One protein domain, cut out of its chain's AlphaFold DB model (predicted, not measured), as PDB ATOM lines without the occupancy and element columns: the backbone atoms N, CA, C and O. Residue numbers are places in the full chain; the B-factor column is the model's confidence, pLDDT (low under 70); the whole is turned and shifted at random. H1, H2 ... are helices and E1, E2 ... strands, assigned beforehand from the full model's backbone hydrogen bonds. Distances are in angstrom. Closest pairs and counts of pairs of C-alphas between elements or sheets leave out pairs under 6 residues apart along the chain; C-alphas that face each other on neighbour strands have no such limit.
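What this domain is: This is residues 2 to 56 and 115 to 212 of the 261 residues of the protein "Probable RNA polymerase II nuclear localization protein SLC7A6OS" of Schizosaccharomyces japonicus (strain yFS275 / FY16936) (UniProt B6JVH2). A closed barrel of seven strands, E1 to E7, makes the body, with H2 packed on it; H1 is held well away from the barrel on a long loop between E5 and E6. Residues 28 to 37 stick out as a second loop, and residues 147 to 153 and 155 to 162, which include most of H1, stick out too. The printed part has 153 residues, with elements in the order E1 E2 E3 E4 E5 H1 E6 E7 H2; round the mixed barrel run E1, E5, E4, E7, E2, E3, E6 and back to E1. The class is mixed, helices and strands, with under half of the residues in named elements. The whole is only just compact, close to loose, with a radius of gyration of the C-alphas of 17.8 A, and elongated, spanning 56 by 36 by 34 A.

Where its parts are: Find C-alpha 5 at (470.268, 358.128, 526.113); from there E1, residues 5 to 11, runs 19.6 A. E2 is residues 19 to 23, and E3, residues 43 to 52, runs 25.8 A and bends by 51 degrees at residue 48. After the cut come E4, residues 118 to 122, and E5, residues 132 to 137. Look for H1, residues 151 to 161, from C-alpha 151 at (456.222, 384.887, 507.061), 15.5 A long. E6, residues 167 to 174, runs 22.8 A, and E7 is residues 186 to 190. H2, residues 196 to 207, runs 16.2 A to C-alpha 207 at (474.393, 342.891, 520.893).

How they stand to each other: Start at E1: E5 is parallel on one side, with N 7 and O 133 2.7 A apart, and E6 antiparallel on the other, with N 172 and O 6 at 2.7 A. E4 and E5 form an antiparallel hairpin, with N 120 and O 136 at 2.8 A. E4 is staggered, pairing with E7 over residues 118 to 119, in parallel, with N 119 and O 188 at 2.9 A. E7 and E2 are parallel, with N 189 and O 21 at 2.8 A. E2 and E3 form an antiparallel hairpin, with N 20 and O 45 at 2.8 A. E3 and E6 are antiparallel, with N 171 and O 49 at 2.7 A. H2 is on the barrel, with 7 pairs of C-alphas within 10 A; H1 is not on it, and H1 and H2 are apart. In H1 and H2 every O i to N i+4 pair is within hydrogen-bond range.

The domain as a whole: The two farthest C-alphas, of His 150 and Asp 212, are 59.8 A apart. Residues 57 to 114 are not printed; C-alphas 56 and 115 lie 34.7 A apart across this cut. The links E2 to E3, E5 to H1 and E6 to E7 are long. Mean pLDDT of the printed part is 71.3; 70 residues are under 70, among them 24 to 41 and 139 to 165.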
ATOM      1  N   ALA A   2     479.036 353.977 526.828       72.12
ATOM      2  CA  ALA A   2     477.969 354.522 527.669       72.12
ATOM      3  C   ALA A   2     476.633 354.282 526.951       72.12
ATOM      4  O   ALA A   2     476.551 354.696 525.793       72.12
ATOM      5  N   PRO A   3     475.618 353.693 527.612       75.00
ATOM      6  CA  PRO A   3     474.377 353.299 526.954       75.00
ATOM      7  C   PRO A   3     473.699 354.491 526.272       75.00
ATOM      8  O   PRO A   3     473.823 355.624 526.760       75.00
ATOM      9  N   PRO A   4     472.956 354.264 525.174       81.81
ATOM     10  CA  PRO A   4     472.282 355.335 524.467       81.81
ATOM     11  C   PRO A   4     471.228 355.980 525.366       81.81
ATOM     12  O   PRO A   4     470.454 355.308 526.056       81.81
ATOM     13  N   ILE A   5     471.201 357.308 525.347       86.44
ATOM     14  CA  ILE A   5     470.268 358.128 526.113       86.44
ATOM     15  C   ILE A   5     469.309 358.785 525.131       86.44
ATOM     16  O   ILE A   5     469.729 359.468 524.197       86.44
ATOM     17  N   LEU A   6     468.012 358.623 525.372       88.19
ATOM     18  CA  LEU A   6     466.977 359.284 524.591       88.19
ATOM     19  C   LEU A   6     466.420 360.466 525.380       88.19
ATOM     20  O   LEU A   6     465.991 360.317 526.519       88.19
ATOM     21  N   ARG A   7     466.408 361.648 524.779       90.19
ATOM     22  CA  ARG A   7     465.864 362.868 525.360       90.19
ATOM     23  C   ARG A   7     464.597 363.260 524.614       90.19
ATOM     24  O   ARG A   7     464.633 363.509 523.419       90.19
ATOM     25  N   VAL A   8     463.474 363.358 525.311       90.00
ATOM     26  CA  VAL A   8     462.206 363.808 524.732       90.00
ATOM     27  C   VAL A   8     461.910 365.222 525.188       90.00
ATOM     28  O   VAL A   8     461.850 365.495 526.387       90.00
ATOM     29  N   LYS A   9     461.689 366.126 524.234       88.88
ATOM     30  CA  LYS A   9     461.200 367.475 524.529       88.88
ATOM     31  C   LYS A   9     459.672 367.467 524.553       88.88
ATOM     32  O   LYS A   9     459.047 367.118 523.554       88.88
ATOM     33  N   ARG A  10     459.068 367.907 525.659       88.25
ATOM     34  CA  ARG A  10     457.608 368.071 525.789       88.25
ATOM     35  C   ARG A  10     457.235 369.378 526.481       88.25
ATOM     36  O   ARG A  10     458.088 370.041 527.075       88.25
ATOM     37  N   LYS A  11     455.952 369.738 526.429       86.31
ATOM     38  CA  LYS A  11     455.402 370.839 527.234       86.31
ATOM     39  C   LYS A  11     455.382 370.438 528.713       86.31
ATOM     40  O   LYS A  11     455.052 369.305 529.049       86.31
ATOM     41  N   ALA A  12     455.678 371.379 529.603       86.81
ATOM     42  CA  ALA A  12     455.682 371.175 531.051       86.81
ATOM     43  C   ALA A  12     454.302 370.763 531.594       86.81
ATOM     44  O   ALA A  12     454.224 370.055 532.591       86.81
ATOM     45  N   SER A  13     453.225 371.185 530.920       86.06
ATOM     46  CA  SER A  13     451.838 370.836 531.250       86.06
ATOM     47  C   SER A  13     451.426 369.422 530.833       86.06
ATOM     48  O   SER A  13     450.337 368.987 531.187       86.06
ATOM     49  N   GLU A  14     452.222 368.748 530.006       87.38
ATOM     50  CA  GLU A  14     451.928 367.407 529.502       87.38
ATOM     51  C   GLU A  14     452.582 366.360 530.400       87.38
ATOM     52  O   GLU A  14     453.748 366.518 530.728       87.38
ATOM     53  N   ASP A  15     451.895 365.281 530.773       90.81
ATOM     54  CA  ASP A  15     452.510 364.249 531.615       90.81
ATOM     55  C   ASP A  15     453.609 363.464 530.869       90.81
ATOM     56  O   ASP A  15     453.432 363.129 529.687       90.81
ATOM     57  N   PRO A  16     454.742 363.147 531.535       91.75
ATOM     58  CA  PRO A  16     455.785 362.322 530.942       91.75
ATOM     59  C   PRO A  16     455.284 360.899 530.713       91.75
ATOM     60  O   PRO A  16     454.515 360.344 531.503       91.75
ATOM     61  N   VAL A  17     455.777 360.278 529.649       90.75
ATOM     62  CA  VAL A  17     455.534 358.861 529.390       90.75
ATOM     63  C   VAL A  17     456.493 358.042 530.251       90.75
ATOM     64  O   VAL A  17     457.661 358.385 530.386       90.75
ATOM     65  N   GLN A  18     456.023 356.960 530.868       91.12
ATOM     66  CA  GLN A  18     456.876 356.172 531.769       91.12
ATOM     67  C   GLN A  18     457.866 355.284 531.008       91.12
ATOM     68  O   GLN A  18     458.995 355.069 531.457       91.12
ATOM     69  N   ALA A  19     457.443 354.780 529.848       90.31
ATOM     70  CA  ALA A  19     458.244 353.911 529.002       90.31
ATOM     71  C   ALA A  19     458.015 354.196 527.512       90.31
ATOM     72  O   ALA A  19     456.883 354.406 527.071       90.31
ATOM     73  N   LEU A  20     459.088 354.144 526.731       88.75
ATOM     74  CA  LEU A  20     459.056 354.259 525.277       88.75
ATOM     75  C   LEU A  20     459.526 352.952 524.650       88.75
ATOM     76  O   LEU A  20     460.574 352.422 525.012       88.75
ATOM     77  N   TYR A  21     458.744 352.446 523.703       87.56
ATOM     78  CA  TYR A  21     459.040 351.224 522.966       87.56
ATOM     79  C   TYR A  21     459.525 351.571 521.578       87.56
ATOM     80  O   TYR A  21     458.785 352.171 520.802       87.56
ATOM     81  N   LEU A  22     460.740 351.154 521.247       85.69
ATOM     82  CA  LEU A  22     461.215 351.230 519.878       85.69
ATOM     83  C   LEU A  22     460.661 350.038 519.105       85.69
ATOM     84  O   LEU A  22     461.064 348.896 519.326       85.69
ATOM     85  N   GLN A  23     459.711 350.311 518.216       79.25
ATOM     86  CA  GLN A  23     459.159 349.295 517.335       79.25
ATOM     87  C   GLN A  23     460.002 349.263 516.064       79.25
ATOM     88  O   GLN A  23     459.745 350.024 515.132       79.25
ATOM     89  N   LEU A  24     461.020 348.397 516.031       69.69
ATOM     90  CA  LEU A  24     461.729 348.084 514.792       69.69
ATOM     91  C   LEU A  24     460.702 347.464 513.849       69.69
ATOM     92  O   LEU A  24     460.117 346.432 514.167       69.69
ATOM     93  N   GLY A  25     460.398 348.174 512.760       60.12
ATOM     94  CA  GLY A  25     459.339 347.793 511.832       60.12
ATOM     95  C   GLY A  25     459.460 346.331 511.417       60.12
ATOM     96  O   GLY A  25     460.569 345.819 511.255       60.12
ATOM     97  N   ASP A  26     458.313 345.670 511.252       57.62
ATOM     98  CA  ASP A  26     458.277 344.292 510.775       57.62
ATOM     99  C   ASP A  26     459.074 344.208 509.461       57.62
ATOM    100  O   ASP A  26     458.753 344.928 508.505       57.62
ATOM    101  N   PRO A  27     460.087 343.327 509.354       55.59
ATOM    102  CA  PRO A  27     460.914 343.217 508.150       55.59
ATOM    103  C   PRO A  27     460.113 342.771 506.910       55.59
ATOM    104  O   PRO A  27     460.649 342.704 505.809       55.59
ATOM    105  N   ALA A  28     458.821 342.467 507.068       53.72
ATOM    106  CA  ALA A  28     457.922 341.987 506.027       53.72
ATOM    107  C   ALA A  28     457.550 343.033 504.952       53.72
ATOM    108  O   ALA A  28     456.961 342.657 503.937       53.72
ATOM    109  N   HIS A  29     457.863 344.323 505.133       51.34
ATOM    110  CA  HIS A  29     457.493 345.377 504.170       51.34
ATOM    111  C   HIS A  29     458.648 346.085 503.459       51.34
ATOM    112  O   HIS A  29     458.404 346.870 502.545       51.34
ATOM    113  N   THR A  30     459.900 345.762 503.772       49.00
ATOM    114  CA  THR A  30     461.053 346.262 503.012       49.00
ATOM    115  C   THR A  30     461.498 345.184 502.027       49.00
ATOM    116  O   THR A  30     462.142 344.211 502.407       49.00
ATOM    117  N   GLY A  31     461.088 345.328 500.765       46.28
ATOM    118  CA  GLY A  31     461.149 344.319 499.698       46.28
ATOM    119  C   GLY A  31     462.530 343.889 499.190       46.28
ATOM    120  O   GLY A  31     462.638 343.498 498.034       46.28
ATOM    121  N   THR A  32     463.581 343.916 500.008       49.12
ATOM    122  CA  THR A  32     464.869 343.314 499.650       49.12
ATOM    123  C   THR A  32     465.445 342.533 500.837       49.12
ATOM    124  O   THR A  32     465.821 343.126 501.850       49.12
ATOM    125  N   PRO A  33     465.544 341.191 500.744       43.38
ATOM    126  CA  PRO A  33     466.165 340.360 501.768       43.38
ATOM    127  C   PRO A  33     467.685 340.522 501.687       43.38
ATOM    128  O   PRO A  33     468.410 339.657 501.199       43.38
ATOM    129  N   SER A  34     468.197 341.660 502.143       52.03
ATOM    130  CA  SER A  34     469.610 341.740 502.491       52.03
ATOM    131  C   SER A  34     469.815 340.880 503.741       52.03
ATOM    132  O   SER A  34     469.026 340.951 504.679       52.03
ATOM    133  N   LYS A  35     470.835 340.009 503.730       57.19
ATOM    134  CA  LYS A  35     471.207 339.046 504.793       57.19
ATOM    135  C   LYS A  35     471.657 339.726 506.104       57.19
ATOM    136  O   LYS A  35     472.631 339.307 506.721       57.19
ATOM    137  N   LYS A  36     471.007 340.812 506.511       52.31
ATOM    138  CA  LYS A  36     471.272 341.499 507.766       52.31
ATOM    139  C   LYS A  36     470.418 340.854 508.850       52.31
ATOM    140  O   LYS A  36     469.210 340.681 508.700       52.31
ATOM    141  N   THR A  37     471.118 340.417 509.884       51.44
ATOM    142  CA  THR A  37     470.666 339.791 511.122       51.44
ATOM    143  C   THR A  37     469.278 340.281 511.535       51.44
ATOM    144  O   THR A  37     469.062 341.480 511.690       51.44
ATOM    145  N   LYS A  38     468.318 339.360 511.696       53.28
ATOM    146  CA  LYS A  38     466.989 339.676 512.235       53.28
ATOM    147  C   LYS A  38     467.144 340.104 513.691       53.28
ATOM    148  O   LYS A  38     467.123 339.266 514.588       53.28
ATOM    149  N   VAL A  39     467.299 341.400 513.928       55.31
ATOM    150  CA  VAL A  39     467.240 341.964 515.274       55.31
ATOM    151  C   VAL A  39     465.764 342.070 515.652       55.31
ATOM    152  O   VAL A  39     465.119 343.092 515.446       55.31
ATOM    153  N   ASN A  40     465.207 340.985 516.191       57.75
ATOM    154  CA  ASN A  40     463.868 340.976 516.791       57.75
ATOM    155  C   ASN A  40     463.902 341.581 518.213       57.75
ATOM    156  O   ASN A  40     463.329 341.027 519.150       57.75
ATOM    157  N   GLY A  41     464.626 342.689 518.388       63.38
ATOM    158  CA  GLY A  41     464.788 343.365 519.671       63.38
ATOM    159  C   GLY A  41     463.666 344.369 519.897       63.38
ATOM    160  O   GLY A  41     463.584 345.379 519.204       63.38
ATOM    161  N   ASN A  42     462.805 344.111 520.879       71.88
ATOM    162  CA  ASN A  42     461.906 345.136 521.402       71.88
ATOM    163  C   ASN A  42     462.678 345.949 522.440       71.88
ATOM    164  O   ASN A  42     462.851 345.491 523.569       71.88
ATOM    165  N   PHE A  43     463.132 347.145 522.078       82.25
ATOM    166  CA  PHE A  43     463.874 347.987 523.014       82.25
ATOM    167  C   PHE A  43     462.923 348.843 523.847       82.25
ATOM    168  O   PHE A  43     462.044 349.523 523.308       82.25
ATOM    169  N   CYS A  44     463.109 348.801 525.166       88.00
ATOM    170  CA  CYS A  44     462.352 349.578 526.138       88.00
ATOM    171  C   CYS A  44     463.255 350.646 526.758       88.00
ATOM    172  O   CYS A  44     464.283 350.342 527.367       88.00
ATOM    173  N   PHE A  45     462.847 351.900 526.626       90.12
ATOM    174  CA  PHE A  45     463.477 353.033 527.282       90.12
ATOM    175  C   PHE A  45     462.612 353.462 528.460       90.12
ATOM    176  O   PHE A  45     461.438 353.786 528.283       90.12
ATOM    177  N   GLN A  46     463.184 353.485 529.658       92.38
ATOM    178  CA  GLN A  46     462.487 353.899 530.869       92.38
ATOM    179  C   GLN A  46     462.855 355.336 531.222       92.38
ATOM    180  O   GLN A  46     464.017 355.733 531.110       92.38
ATOM    181  N   LEU A  47     461.865 356.115 531.658       93.38
ATOM    182  CA  LEU A  47     462.083 357.477 532.124       93.38
ATOM    183  C   LEU A  47     463.021 357.474 533.339       93.38
ATOM    184  O   LEU A  47     462.669 356.984 534.409       93.38
ATOM    185  N   ALA A  48     464.207 358.054 533.178       94.06
ATOM    186  CA  ALA A  48     465.197 358.189 534.237       94.06
ATOM    187  C   ALA A  48     465.050 359.520 534.983       94.06
ATOM    188  O   ALA A  48     465.168 359.569 536.210       94.06
ATOM    189  N   LYS A  49     464.822 360.623 534.256       94.44
ATOM    190  CA  LYS A  49     464.747 361.966 534.852       94.44
ATOM    191  C   LYS A  49     464.025 362.962 533.953       94.44
ATOM    192  O   LYS A  49     464.258 362.975 532.758       94.44
ATOM    193  N   THR A  50     463.281 363.896 534.540       93.62
ATOM    194  CA  THR A  50     462.813 365.109 533.850       93.62
ATOM    195  C   THR A  50     463.680 366.305 534.243       93.62
ATOM    196  O   THR A  50     463.844 366.618 535.425       93.62
ATOM    197  N   ILE A  51     464.252 366.983 533.253       91.00
ATOM    198  CA  ILE A  51     465.051 368.198 533.398       91.00
ATOM    199  C   ILE A  51     464.192 369.378 532.948       91.00
ATOM    200  O   ILE A  51     463.716 369.421 531.815       91.00
ATOM    201  N   HIS A  52     464.004 370.348 533.834       88.06
ATOM    202  CA  HIS A  52     463.384 371.614 533.466       88.06
ATOM    203  C   HIS A  52     464.450 372.466 532.780       88.06
ATOM    204  O   HIS A  52     465.595 372.486 533.244       88.06
ATOM    205  N   GLY A  53     464.101 373.121 531.668       74.94
ATOM    206  CA  GLY A  53     465.001 374.088 531.040       74.94
ATOM    207  C   GLY A  53     465.486 375.114 532.074       74.94
ATOM    208  O   GLY A  53     464.800 375.323 533.081       74.94
ATOM    209  N   PRO A  54     466.673 375.719 531.887       63.88
ATOM    210  CA  PRO A  54     467.116 376.795 532.761       63.88
ATOM    211  C   PRO A  54     466.036 377.872 532.727       63.88
ATOM    212  O   PRO A  54     465.859 378.525 531.705       63.88
ATOM    213  N   SER A  55     465.269 377.989 533.815       59.00
ATOM    214  CA  SER A  55     464.226 379.001 533.918       59.00
ATOM    215  C   SER A  55     464.889 380.339 533.636       59.00
ATOM    216  O   SER A  55     465.822 380.719 534.351       59.00
ATOM    217  N   ALA A  56     464.437 381.036 532.596       55.81
ATOM    218  CA  ALA A  56     465.046 382.272 532.112       55.81
ATOM    219  C   ALA A  56     465.029 383.409 533.159       55.81
ATOM    220  O   ALA A  56     465.559 384.492 532.918       55.81
ATOM    221  N   THR A 115     445.344 354.802 521.259       67.31
ATOM    222  CA  THR A 115     446.228 355.608 520.425       67.31
ATOM    223  C   THR A 115     447.468 355.902 521.255       67.31
ATOM    224  O   THR A 115     447.507 356.859 522.025       67.31
ATOM    225  N   HIS A 116     448.455 355.011 521.185       77.69
ATOM    226  CA  HIS A 116     449.749 355.251 521.808       77.69
ATOM    227  C   HIS A 116     450.365 356.517 521.218       77.69
ATOM    228  O   HIS A 116     450.374 356.683 519.998       77.69
ATOM    229  N   LYS A 117     450.898 357.378 522.090       84.31
ATOM    230  CA  LYS A 117     451.688 358.542 521.687       84.31
ATOM    231  C   LYS A 117     452.859 358.064 520.834       84.31
ATOM    232  O   LYS A 117     453.634 357.210 521.279       84.31
ATOM    233  N   LYS A 118     452.966 358.589 519.619       84.50
ATOM    234  CA  LYS A 118     454.044 358.249 518.696       84.50
ATOM    235  C   LYS A 118     455.161 359.284 518.787       84.50
ATOM    236  O   LYS A 118     454.900 360.476 518.938       84.50
ATOM    237  N   PHE A 119     456.404 358.826 518.718       84.81
ATOM    238  CA  PHE A 119     457.591 359.669 518.790       84.81
ATOM    239  C   PHE A 119     458.494 359.413 517.582       84.81
ATOM    240  O   PHE A 119     458.681 358.267 517.170       84.81
ATOM    241  N   ALA A 120     459.065 360.483 517.040       83.81
ATOM    242  CA  ALA A 120     460.073 360.451 515.989       83.81
ATOM    243  C   ALA A 120     461.415 360.915 516.562       83.81
ATOM    244  O   ALA A 120     461.457 361.879 517.330       83.81
ATOM    245  N   ILE A 121     462.506 360.238 516.201       81.25
ATOM    246  CA  ILE A 121     463.856 360.657 516.590       81.25
ATOM    247  C   ILE A 121     464.318 361.724 515.599       81.25
ATOM    248  O   ILE A 121     464.325 361.499 514.393       81.25
ATOM    249  N   GLN A 122     464.687 362.893 516.109       76.88
ATOM    250  CA  GLN A 122     465.241 363.974 515.314       76.88
ATOM    251  C   GLN A 122     466.761 363.976 515.464       76.88
ATOM    252  O   GLN A 122     467.294 364.030 516.574       76.88
ATOM    253  N   GLU A 123     467.465 363.955 514.335       63.84
ATOM    254  CA  GLU A 123     468.891 364.258 514.302       63.84
ATOM    255  C   GLU A 123     469.053 365.761 514.540       63.84
ATOM    256  O   GLU A 123     468.920 366.587 513.641       63.84
ATOM    257  N   ILE A 124     469.229 366.131 515.803       61.56
ATOM    258  CA  ILE A 124     469.644 367.476 516.173       61.56
ATOM    259  C   ILE A 124     471.158 367.410 516.312       61.56
ATOM    260  O   ILE A 124     471.673 366.480 516.936       61.56
ATOM    261  N   GLU A 125     471.866 368.401 515.766       57.47
ATOM    262  CA  GLU A 125     473.275 368.679 516.065       57.47
ATOM    263  C   GLU A 125     473.404 369.092 517.539       57.47
ATOM    264  O   GLU A 125     473.741 370.222 517.895       57.47
ATOM    265  N   SER A 126     473.044 368.189 518.442       53.25
ATOM    266  CA  SER A 126     473.236 368.348 519.860       53.25
ATOM    267  C   SER A 126     474.748 368.362 520.041       53.25
ATOM    268  O   SER A 126     475.389 367.320 520.061       53.25
ATOM    269  N   GLY A 127     475.329 369.560 520.154       52.50
ATOM    270  CA  GLY A 127     476.764 369.787 520.381       52.50
ATOM    271  C   GLY A 127     477.314 369.137 521.661       52.50
ATOM    272  O   GLY A 127     478.472 369.337 522.021       52.50
ATOM    273  N   THR A 128     476.491 368.361 522.365       53.47
ATOM    274  CA  THR A 128     476.893 367.389 523.372       53.47
ATOM    275  C   THR A 128     477.516 366.166 522.709       53.47
ATOM    276  O   THR A 128     476.848 365.369 522.061       53.47
ATOM    277  N   THR A 129     478.812 365.990 522.935       51.00
ATOM    278  CA  THR A 129     479.568 364.789 522.585       51.00
ATOM    279  C   THR A 129     478.957 363.548 523.248       51.00
ATOM    280  O   THR A 129     479.100 363.378 524.460       51.00
ATOM    281  N   GLY A 130     478.298 362.669 522.493       61.50
ATOM    282  CA  GLY A 130     477.927 361.340 522.988       61.50
ATOM    283  C   GLY A 130     476.613 360.794 522.450       61.50
ATOM    284  O   GLY A 130     475.905 361.473 521.718       61.50
ATOM    285  N   ASN A 131     476.319 359.554 522.852       71.62
ATOM    286  CA  ASN A 131     475.174 358.707 522.491       71.62
ATOM    287  C   ASN A 131     473.805 359.270 522.953       71.62
ATOM    288  O   ASN A 131     472.976 358.531 523.480       71.62
ATOM    289  N   VAL A 132     473.580 360.579 522.823       78.25
ATOM    290  CA  VAL A 132     472.363 361.286 523.229       78.25
ATOM    291  C   VAL A 132     471.563 361.642 521.989       78.25
ATOM    292  O   VAL A 132     472.084 362.269 521.070       78.25
ATOM    293  N   PHE A 133     470.288 361.280 521.987       80.81
ATOM    294  CA  PHE A 133     469.408 361.468 520.840       80.81
ATOM    295  C   PHE A 133     468.137 362.181 521.253       80.81
ATOM    296  O   PHE A 133     467.612 361.925 522.334       80.81
ATOM    297  N   ASP A 134     467.639 363.058 520.390       82.12
ATOM    298  CA  ASP A 134     466.425 363.814 520.654       82.12
ATOM    299  C   ASP A 134     465.225 363.144 519.994       82.12
ATOM    300  O   ASP A 134     465.269 362.761 518.830       82.12
ATOM    301  N   ALA A 135     464.135 363.007 520.737       83.50
ATOM    302  CA  ALA A 135     462.856 362.548 520.234       83.50
ATOM    303  C   ALA A 135     461.777 363.609 520.450       83.50
ATOM    304  O   ALA A 135     461.736 364.319 521.461       83.50
ATOM    305  N   VAL A 136     460.881 363.701 519.474       82.25
ATOM    306  CA  VAL A 136     459.751 364.627 519.453       82.25
ATOM    307  C   VAL A 136     458.466 363.851 519.216       82.25
ATOM    308  O   VAL A 136     458.454 362.841 518.513       82.25
ATOM    309  N   LEU A 137     457.376 364.295 519.835       81.62
ATOM    310  CA  LEU A 137     456.063 363.685 519.651       81.62
ATOM    311  C   LEU A 137     455.606 363.910 518.197       81.62
ATOM    312  O   LEU A 137     455.502 365.052 517.751       81.62
ATOM    313  N   SER A 138     455.354 362.832 517.452       72.31
ATOM    314  CA  SER A 138     455.059 362.890 516.014       72.31
ATOM    315  C   SER A 138     453.668 363.434 515.704       72.31
ATOM    316  O   SER A 138     453.448 363.912 514.599       72.31
ATOM    317  N   ASP A 139     452.749 363.424 516.673       65.31
ATOM    318  CA  ASP A 139     451.409 364.005 516.512       65.31
ATOM    319  C   ASP A 139     451.469 365.532 516.274       65.31
ATOM    320  O   ASP A 139     450.534 366.109 515.734       65.31
ATOM    321  N   TYR A 140     452.598 366.184 516.589       55.81
ATOM    322  CA  TYR A 140     452.859 367.580 516.211       55.81
ATOM    323  C   TYR A 140     453.333 367.758 514.762       55.81
ATOM    324  O   TYR A 140     453.374 368.881 514.270       55.81
ATOM    325  N   VAL A 141     453.726 366.686 514.070       52.19
ATOM    326  CA  VAL A 141     454.222 366.761 512.685       52.19
ATOM    327  C   VAL A 141     453.065 366.735 511.677       52.19
ATOM    328  O   VAL A 141     453.235 367.184 510.546       52.19
ATOM    329  N   GLU A 142     451.871 366.292 512.086       47.31
ATOM    330  CA  GLU A 142     450.655 366.354 511.260       47.31
ATOM    331  C   GLU A 142     449.853 367.659 511.417       47.31
ATOM    332  O   GLU A 142     448.827 367.823 510.752       47.31
ATOM    333  N   GLU A 143     450.311 368.621 512.227       47.25
ATOM    334  CA  GLU A 143     449.673 369.938 512.273       47.25
ATOM    335  C   GLU A 143     449.941 370.701 510.971       47.25
ATOM    336  O   GLU A 143     450.988 371.307 510.758       47.25
ATOM    337  N   GLU A 144     448.940 370.614 510.093       48.56
ATOM    338  CA  GLU A 144     448.493 371.638 509.161       48.56
ATOM    339  C   GLU A 144     449.619 372.381 508.445       48.56
ATOM    340  O   GLU A 144     450.165 373.360 508.948       48.56
ATOM    341  N   LYS A 145     449.872 371.996 507.188       46.16
ATOM    342  CA  LYS A 145     450.465 372.881 506.177       46.16
ATOM    343  C   LYS A 145     449.841 374.273 506.375       46.16
ATOM    344  O   LYS A 145     448.668 374.423 506.027       46.16
ATOM    345  N   PRO A 146     450.549 375.258 506.967       49.56
ATOM    346  CA  PRO A 146     449.901 376.466 507.441       49.56
ATOM    347  C   PRO A 146     449.393 377.173 506.202       49.56
ATOM    348  O   PRO A 146     450.177 377.614 505.360       49.56
ATOM    349  N   SER A 147     448.076 377.201 506.031       54.97
ATOM    350  CA  SER A 147     447.447 377.839 504.890       54.97
ATOM    351  C   SER A 147     447.860 379.312 504.894       54.97
ATOM    352  O   SER A 147     447.374 380.080 505.715       54.97
ATOM    353  N   ASN A 148     448.800 379.686 504.020       54.31
ATOM    354  CA  ASN A 148     449.184 381.062 503.694       54.31
ATOM    355  C   ASN A 148     449.260 382.041 504.883       54.31
ATOM    356  O   ASN A 148     448.707 383.140 504.827       54.31
ATOM    357  N   VAL A 149     449.965 381.685 505.958       57.72
ATOM    358  CA  VAL A 149     450.292 382.673 506.995       57.72
ATOM    359  C   VAL A 149     451.552 383.418 506.556       57.72
ATOM    360  O   VAL A 149     452.588 382.807 506.306       57.72
ATOM    361  N   HIS A 150     451.454 384.742 506.423       62.97
ATOM    362  CA  HIS A 150     452.552 385.600 505.976       62.97
ATOM    363  C   HIS A 150     453.802 385.397 506.864       62.97
ATOM    364  O   HIS A 150     453.672 385.425 508.091       62.97
ATOM    365  N   PRO A 151     455.018 385.250 506.303       67.00
ATOM    366  CA  PRO A 151     456.222 384.887 507.061       67.00
ATOM    367  C   PRO A 151     456.523 385.837 508.232       67.00
ATOM    368  O   PRO A 151     456.922 385.386 509.298       67.00
ATOM    369  N   GLN A 152     456.247 387.141 508.104       69.56
ATOM    370  CA  GLN A 152     456.404 388.094 509.221       69.56
ATOM    371  C   GLN A 152     455.470 387.828 510.412       69.56
ATOM    372  O   GLN A 152     455.867 388.063 511.552       69.56
ATOM    373  N   LEU A 153     454.256 387.317 510.178       65.56
ATOM    374  CA  LEU A 153     453.338 386.956 511.261       65.56
ATOM    375  C   LEU A 153     453.841 385.728 512.019       65.56
ATOM    376  O   LEU A 153     453.694 385.686 513.233       65.56
ATOM    377  N   GLN A 154     454.496 384.774 511.348       57.53
ATOM    378  CA  GLN A 154     455.113 383.634 512.034       57.53
ATOM    379  C   GLN A 154     456.235 384.075 512.980       57.53
ATOM    380  O   GLN A 154     456.290 383.591 514.108       57.53
ATOM    381  N   TYR A 155     457.087 385.019 512.564       57.44
ATOM    382  CA  TYR A 155     458.148 385.545 513.432       57.44
ATOM    383  C   TYR A 155     457.587 386.303 514.641       57.44
ATOM    384  O   TYR A 155     458.028 386.051 515.760       57.44
ATOM    385  N   MET A 156     456.558 387.139 514.453       59.22
ATOM    386  CA  MET A 156     455.890 387.810 515.577       59.22
ATOM    387  C   MET A 156     455.170 386.818 516.504       59.22
ATOM    388  O   MET A 156     455.298 386.896 517.717       59.22
ATOM    389  N   VAL A 157     454.437 385.842 515.973       63.59
ATOM    390  CA  VAL A 157     453.747 384.827 516.791       63.59
ATOM    391  C   VAL A 157     454.751 384.027 517.623       63.59
ATOM    392  O   VAL A 157     454.504 383.777 518.798       63.59
ATOM    393  N   LYS A 158     455.910 383.679 517.058       56.62
ATOM    394  CA  LYS A 158     456.950 382.917 517.759       56.62
ATOM    395  C   LYS A 158     457.608 383.717 518.891       56.62
ATOM    396  O   LYS A 158     457.871 383.147 519.945       56.62
ATOM    397  N   GLU A 159     457.810 385.020 518.695       55.69
ATOM    398  CA  GLU A 159     458.365 385.933 519.704       55.69
ATOM    399  C   GLU A 159     457.386 386.202 520.863       55.69
ATOM    400  O   GLU A 159     457.812 386.332 522.008       55.69
ATOM    401  N   TYR A 160     456.072 386.227 520.596       52.97
ATOM    402  CA  TYR A 160     455.054 386.563 521.604       52.97
ATOM    403  C   TYR A 160     454.335 385.358 522.244       52.97
ATOM    404  O   TYR A 160     453.779 385.518 523.330       52.97
ATOM    405  N   LEU A 161     454.323 384.164 521.629       54.84
ATOM    406  CA  LEU A 161     453.653 382.972 522.190       54.84
ATOM    407  C   LEU A 161     454.589 381.921 522.806       54.84
ATOM    408  O   LEU A 161     454.102 381.020 523.487       54.84
ATOM    409  N   GLY A 162     455.904 382.000 522.606       51.56
ATOM    410  CA  GLY A 162     456.827 380.950 523.040       51.56
ATOM    411  C   GLY A 162     457.770 381.381 524.154       51.56
ATOM    412  O   GLY A 162     458.954 381.555 523.897       51.56
ATOM    413  N   THR A 163     457.301 381.508 525.398       56.91
ATOM    414  CA  THR A 163     458.235 381.537 526.536       56.91
ATOM    415  C   THR A 163     458.903 380.165 526.628       56.91
ATOM    416  O   THR A 163     458.228 379.172 526.911       56.91
ATOM    417  N   GLU A 164     460.209 380.093 526.373       58.00
ATOM    418  CA  GLU A 164     461.004 378.852 526.398       58.00
ATOM    419  C   GLU A 164     460.907 378.087 527.734       58.00
ATOM    420  O   GLU A 164     461.136 376.880 527.777       58.00
ATOM    421  N   ASP A 165     460.445 378.759 528.794       62.25
ATOM    422  CA  ASP A 165     460.133 378.208 530.119       62.25
ATOM    423  C   ASP A 165     459.024 377.136 530.133       62.25
ATOM    424  O   ASP A 165     458.776 376.510 531.162       62.25
ATOM    425  N   GLN A 166     458.327 376.908 529.016       77.06
ATOM    426  CA  GLN A 166     457.247 375.919 528.942       77.06
ATOM    427  C   GLN A 166     457.703 374.515 528.558       77.06
ATOM    428  O   GLN A 166     456.866 373.614 528.529       77.06
ATOM    429  N   PHE A 167     458.981 374.300 528.247       83.19
ATOM    430  CA  PHE A 167     459.455 372.989 527.818       83.19
ATOM    431  C   PHE A 167     460.288 372.295 528.889       83.19
ATOM    432  O   PHE A 167     461.134 372.893 529.556       83.19
ATOM    433  N   VAL A 168     460.062 370.992 529.015       89.81
ATOM    434  CA  VAL A 168     460.872 370.099 529.840       89.81
ATOM    435  C   VAL A 168     461.439 368.984 528.976       89.81
ATOM    436  O   VAL A 168     460.869 368.604 527.950       89.81
ATOM    437  N   TYR A 169     462.593 368.490 529.401       90.75
ATOM    438  CA  TYR A 169     463.329 367.432 528.740       90.75
ATOM    439  C   TYR A 169     463.267 366.180 529.598       90.75
ATOM    440  O   TYR A 169     463.873 366.115 530.667       90.75
ATOM    441  N   ASP A 170     462.543 365.180 529.131       93.19
ATOM    442  CA  ASP A 170     462.548 363.859 529.734       93.19
ATOM    443  C   ASP A 170     463.742 363.067 529.207       93.19
ATOM    444  O   ASP A 170     463.975 363.000 528.007       93.19
ATOM    445  N   ILE A 171     464.508 362.468 530.105       92.31
ATOM    446  CA  ILE A 171     465.677 361.646 529.822       92.31
ATOM    447  C   ILE A 171     465.278 360.201 530.061       92.31
ATOM    448  O   ILE A 171     464.918 359.841 531.183       92.31
ATOM    449  N   TYR A 172     465.371 359.386 529.023       92.81
ATOM    450  CA  TYR A 172     465.112 357.962 529.060       92.81
ATOM    451  C   TYR A 172     466.406 357.184 528.852       92.81
ATOM    452  O   TYR A 172     467.234 357.523 528.003       92.81
ATOM    453  N   THR A 173     466.560 356.121 529.627       91.19
ATOM    454  CA  THR A 173     467.688 355.193 529.543       91.19
ATOM    455  C   THR A 173     467.184 353.824 529.134       91.19
ATOM    456  O   THR A 173     466.058 353.449 529.468       91.19
ATOM    457  N   ILE A 174     468.017 353.068 528.426       87.50
ATOM    458  CA  ILE A 174     467.674 351.697 528.070       87.50
ATOM    459  C   ILE A 174     467.523 350.843 529.328       87.50
ATOM    460  O   ILE A 174     468.343 350.913 530.245       87.50
ATOM    461  N   ASN A 175     466.447 350.065 529.389       82.44
ATOM    462  CA  ASN A 175     466.303 349.032 530.396       82.44
ATOM    463  C   ASN A 175     466.758 347.705 529.778       82.44
ATOM    464  O   ASN A 175     466.023 347.117 528.989       82.44
ATOM    465  N   SER A 176     467.968 347.254 530.121       68.69
ATOM    466  CA  SER A 176     468.522 345.979 529.634       68.69
ATOM    467  C   SER A 176     467.802 344.760 530.214       68.69
ATOM    468  O   SER A 176     467.913 343.659 529.685       68.69
ATOM    469  N   SER A 177     467.033 344.925 531.299       65.31
ATOM    470  CA  SER A 177     466.157 343.845 531.741       65.31
ATOM    471  C   SER A 177     465.019 343.716 530.732       65.31
ATOM    472  O   SER A 177     464.365 344.712 530.431       65.31
ATOM    473  N   ASN A 178     464.789 342.503 530.214       63.28
ATOM    474  CA  ASN A 178     463.650 342.127 529.367       63.28
ATOM    475  C   ASN A 178     462.318 342.344 530.113       63.28
ATOM    476  O   ASN A 178     461.606 341.404 530.472       63.28
ATOM    477  N   SER A 179     461.999 343.597 530.423       63.78
ATOM    478  CA  SER A 179     460.821 343.968 531.175       63.78
ATOM    479  C   SER A 179     459.618 343.742 530.269       63.78
ATOM    480  O   SER A 179     459.619 344.240 529.137       63.78
ATOM    481  N   PRO A 180     458.597 342.997 530.725       69.69
ATOM    482  CA  PRO A 180     457.405 342.785 529.931       69.69
ATOM    483  C   PRO A 180     456.789 344.137 529.571       69.69
ATOM    484  O   PRO A 180     456.737 345.049 530.400       69.69
ATOM    485  N   LYS A 181     456.317 344.247 528.326       72.62
ATOM    486  CA  LYS A 181     455.653 345.447 527.815       72.62
ATOM    487  C   LYS A 181     454.560 345.894 528.801       72.62
ATOM    488  O   LYS A 181     453.644 345.104 529.051       72.62
ATOM    489  N   PRO A 182     454.634 347.109 529.384       69.06
ATOM    490  CA  PRO A 182     453.626 347.596 530.303       69.06
ATOM    491  C   PRO A 182     452.295 347.647 529.565       69.06
ATOM    492  O   PRO A 182     452.214 347.991 528.386       69.06
ATOM    493  N   THR A 183     451.240 347.254 530.265       74.06
ATOM    494  CA  THR A 183     449.907 347.124 529.672       74.06
ATOM    495  C   THR A 183     449.280 348.490 529.364       74.06
ATOM    496  O   THR A 183     448.384 348.573 528.530       74.06
ATOM    497  N   THR A 184     449.754 349.565 530.003       77.44
ATOM    498  CA  THR A 184     449.204 350.927 529.906       77.44
ATOM    499  C   THR A 184     450.317 351.985 529.910       77.44
ATOM    500  O   THR A 184     451.403 351.730 530.425       77.44
ATOM    501  N   ASP A 185     450.040 353.163 529.338       79.94
ATOM    502  CA  ASP A 185     450.877 354.381 529.381       79.94
ATOM    503  C   ASP A 185     452.318 354.253 528.865       79.94
ATOM    504  O   ASP A 185     453.274 354.766 529.453       79.94
ATOM    505  N   PHE A 186     452.467 353.610 527.706       87.12
ATOM    506  CA  PHE A 186     453.711 353.636 526.941       87.12
ATOM    507  C   PHE A 186     453.553 354.373 525.611       87.12
ATOM    508  O   PHE A 186     452.486 354.373 524.987       87.12
ATOM    509  N   GLY A 187     454.655 354.982 525.186       85.94
ATOM    510  CA  GLY A 187     454.817 355.598 523.876       85.94
ATOM    511  C   GLY A 187     455.510 354.642 522.918       85.94
ATOM    512  O   GLY A 187     456.218 353.726 523.342       85.94
ATOM    513  N   VAL A 188     455.302 354.849 521.623       87.31
ATOM    514  CA  VAL A 188     455.945 354.061 520.568       87.31
ATOM    515  C   VAL A 188     456.843 354.975 519.754       87.31
ATOM    516  O   VAL A 188     456.404 356.015 519.271       87.31
ATOM    517  N   ILE A 189     458.102 354.588 519.609       85.38
ATOM    518  CA  ILE A 189     459.044 355.228 518.704       85.38
ATOM    519  C   ILE A 189     458.969 354.471 517.385       85.38
ATOM    520  O   ILE A 189     459.176 353.253 517.345       85.38
ATOM    521  N   ASP A 190     458.650 355.195 516.319       78.50
ATOM    522  CA  ASP A 190     458.604 354.633 514.977       78.50
ATOM    523  C   ASP A 190     460.031 354.453 514.450       78.50
ATOM    524  O   ASP A 190     460.732 355.435 514.207       78.50
ATOM    525  N   ALA A 191     460.476 353.207 514.266       72.44
ATOM    526  CA  ALA A 191     461.828 352.927 513.787       72.44
ATOM    527  C   ALA A 191     462.099 353.399 512.354       72.44
ATOM    528  O   ALA A 191     463.264 353.476 511.963       72.44
ATOM    529  N   SER A 192     461.064 353.699 511.563       71.19
ATOM    530  CA  SER A 192     461.251 354.291 510.233       71.19
ATOM    531  C   SER A 192     461.730 355.743 510.306       71.19
ATOM    532  O   SER A 192     462.449 356.195 509.419       71.19
ATOM    533  N   ALA A 193     461.397 356.449 511.391       71.81
ATOM    534  CA  ALA A 193     461.847 357.812 511.654       71.81
ATOM    535  C   ALA A 193     463.227 357.865 512.329       71.81
ATOM    536  O   ALA A 193     463.734 358.946 512.612       71.81
ATOM    537  N   VAL A 194     463.826 356.712 512.634       73.56
ATOM    538  CA  VAL A 194     465.091 356.638 513.360       73.56
ATOM    539  C   VAL A 194     466.268 356.637 512.384       73.56
ATOM    540  O   VAL A 194     466.334 355.744 511.536       73.56
ATOM    541  N   PRO A 195     467.226 357.579 512.511       76.69
ATOM    542  CA  PRO A 195     468.415 357.609 511.665       76.69
ATOM    543  C   PRO A 195     469.197 356.288 511.700       76.69
ATOM    544  O   PRO A 195     469.391 355.694 512.761       76.69
ATOM    545  N   GLU A 196     469.711 355.852 510.548       75.12
ATOM    546  CA  GLU A 196     470.457 354.590 510.405       75.12
ATOM    547  C   GLU A 196     471.657 354.503 511.368       75.12
ATOM    548  O   GLU A 196     471.910 353.457 511.962       75.12
ATOM    549  N   MET A 197     472.349 355.622 511.603       72.19
ATOM    550  CA  MET A 197     473.466 355.701 512.553       72.19
ATOM    551  C   MET A 197     473.046 355.389 513.994       72.19
ATOM    552  O   MET A 197     473.787 354.730 514.722       72.19
ATOM    553  N   PHE A 198     471.851 355.825 514.412       76.56
ATOM    554  CA  PHE A 198     471.309 355.483 515.727       76.56
ATOM    555  C   PHE A 198     471.028 353.988 515.817       76.56
ATOM    556  O   PHE A 198     471.389 353.367 516.812       76.56
ATOM    557  N   ARG A 199     470.422 353.409 514.772       76.00
ATOM    558  CA  ARG A 199     470.109 351.973 514.725       76.00
ATOM    559  C   ARG A 199     471.373 351.141 514.865       76.00
ATOM    560  O   ARG A 199     471.421 350.283 515.732       76.00
ATOM    561  N   GLN A 200     472.412 351.460 514.099       77.31
ATOM    562  CA  GLN A 200     473.689 350.749 514.168       77.31
ATOM    563  C   GLN A 200     474.362 350.882 515.538       77.31
ATOM    564  O   GLN A 200     474.897 349.905 516.050       77.31
ATOM    565  N   ASN A 201     474.333 352.068 516.153       77.50
ATOM    566  CA  ASN A 201     474.927 352.263 517.478       77.50
ATOM    567  C   ASN A 201     474.152 351.497 518.561       77.50
ATOM    568  O   ASN A 201     474.750 350.859 519.423       77.50
ATOM    569  N   LEU A 202     472.822 351.517 518.473       76.94
ATOM    570  CA  LEU A 202     471.938 350.796 519.377       76.94
ATOM    571  C   LEU A 202     472.095 349.275 519.233       76.94
ATOM    572  O   LEU A 202     472.190 348.573 520.231       76.94
ATOM    573  N   GLU A 203     472.170 348.777 517.999       75.19
ATOM    574  CA  GLU A 203     472.433 347.369 517.702       75.19
ATOM    575  C   GLU A 203     473.797 346.945 518.246       75.19
ATOM    576  O   GLU A 203     473.869 345.971 518.987       75.19
ATOM    577  N   ASN A 204     474.862 347.694 517.952       74.94
ATOM    578  CA  ASN A 204     476.204 347.363 518.423       74.94
ATOM    579  C   ASN A 204     476.282 347.338 519.952       74.94
ATOM    580  O   ASN A 204     476.836 346.402 520.510       74.94
ATOM    581  N   GLU A 205     475.736 348.338 520.646       71.62
ATOM    582  CA  GLU A 205     475.845 348.402 522.104       71.62
ATOM    583  C   GLU A 205     475.009 347.329 522.814       71.62
ATOM    584  O   GLU A 205     475.410 346.859 523.875       71.62
ATOM    585  N   LEU A 206     473.893 346.897 522.222       67.19
ATOM    586  CA  LEU A 206     473.002 345.905 522.829       67.19
ATOM    587  C   LEU A 206     473.355 344.464 522.469       67.19
ATOM    588  O   LEU A 206     473.180 343.580 523.298       67.19
ATOM    589  N   LEU A 207     473.895 344.217 521.274       64.44
ATOM    590  CA  LEU A 207     474.393 342.891 520.893       64.44
ATOM    591  C   LEU A 207     475.699 342.521 521.609       64.44
ATOM    592  O   LEU A 207     476.024 341.341 521.683       64.44
ATOM    593  N   LEU A 208     476.444 343.503 522.124       63.06
ATOM    594  CA  LEU A 208     477.703 343.261 522.835       63.06
ATOM    595  C   LEU A 208     477.517 342.808 524.294       63.06
ATOM    596  O   LEU A 208     478.470 342.282 524.861       63.06
ATOM    597  N   ASP A 209     476.344 343.005 524.907       55.06
ATOM    598  CA  ASP A 209     476.119 342.685 526.333       55.06
ATOM    599  C   ASP A 209     475.594 341.247 526.548       55.06
ATOM    600  O   ASP A 209     475.803 340.661 527.606       55.06
ATOM    601  N   ASP A 210     474.988 340.630 525.523       53.81
ATOM    602  CA  ASP A 210     474.498 339.238 525.572       53.81
ATOM    603  C   ASP A 210     475.566 338.194 525.175       53.81
ATOM    604  O   ASP A 210     475.310 336.990 525.212       53.81
ATOM    605  N   SER A 211     476.778 338.613 524.786       53.41
ATOM    606  CA  SER A 211     477.826 337.697 524.298       53.41
ATOM    607  C   SER A 211     478.686 337.031 525.384       53.41
ATOM    608  O   SER A 211     479.594 336.277 525.039       53.41
ATOM    609  N   ASP A 212     478.405 337.263 526.670       54.56
ATOM    610  CA  ASP A 212     479.180 336.691 527.785       54.56
ATOM    611  C   ASP A 212     478.552 335.431 528.421       54.56
ATOM    612  O   ASP A 212     479.149 334.850 529.332       54.56
TER     613      ASP A 212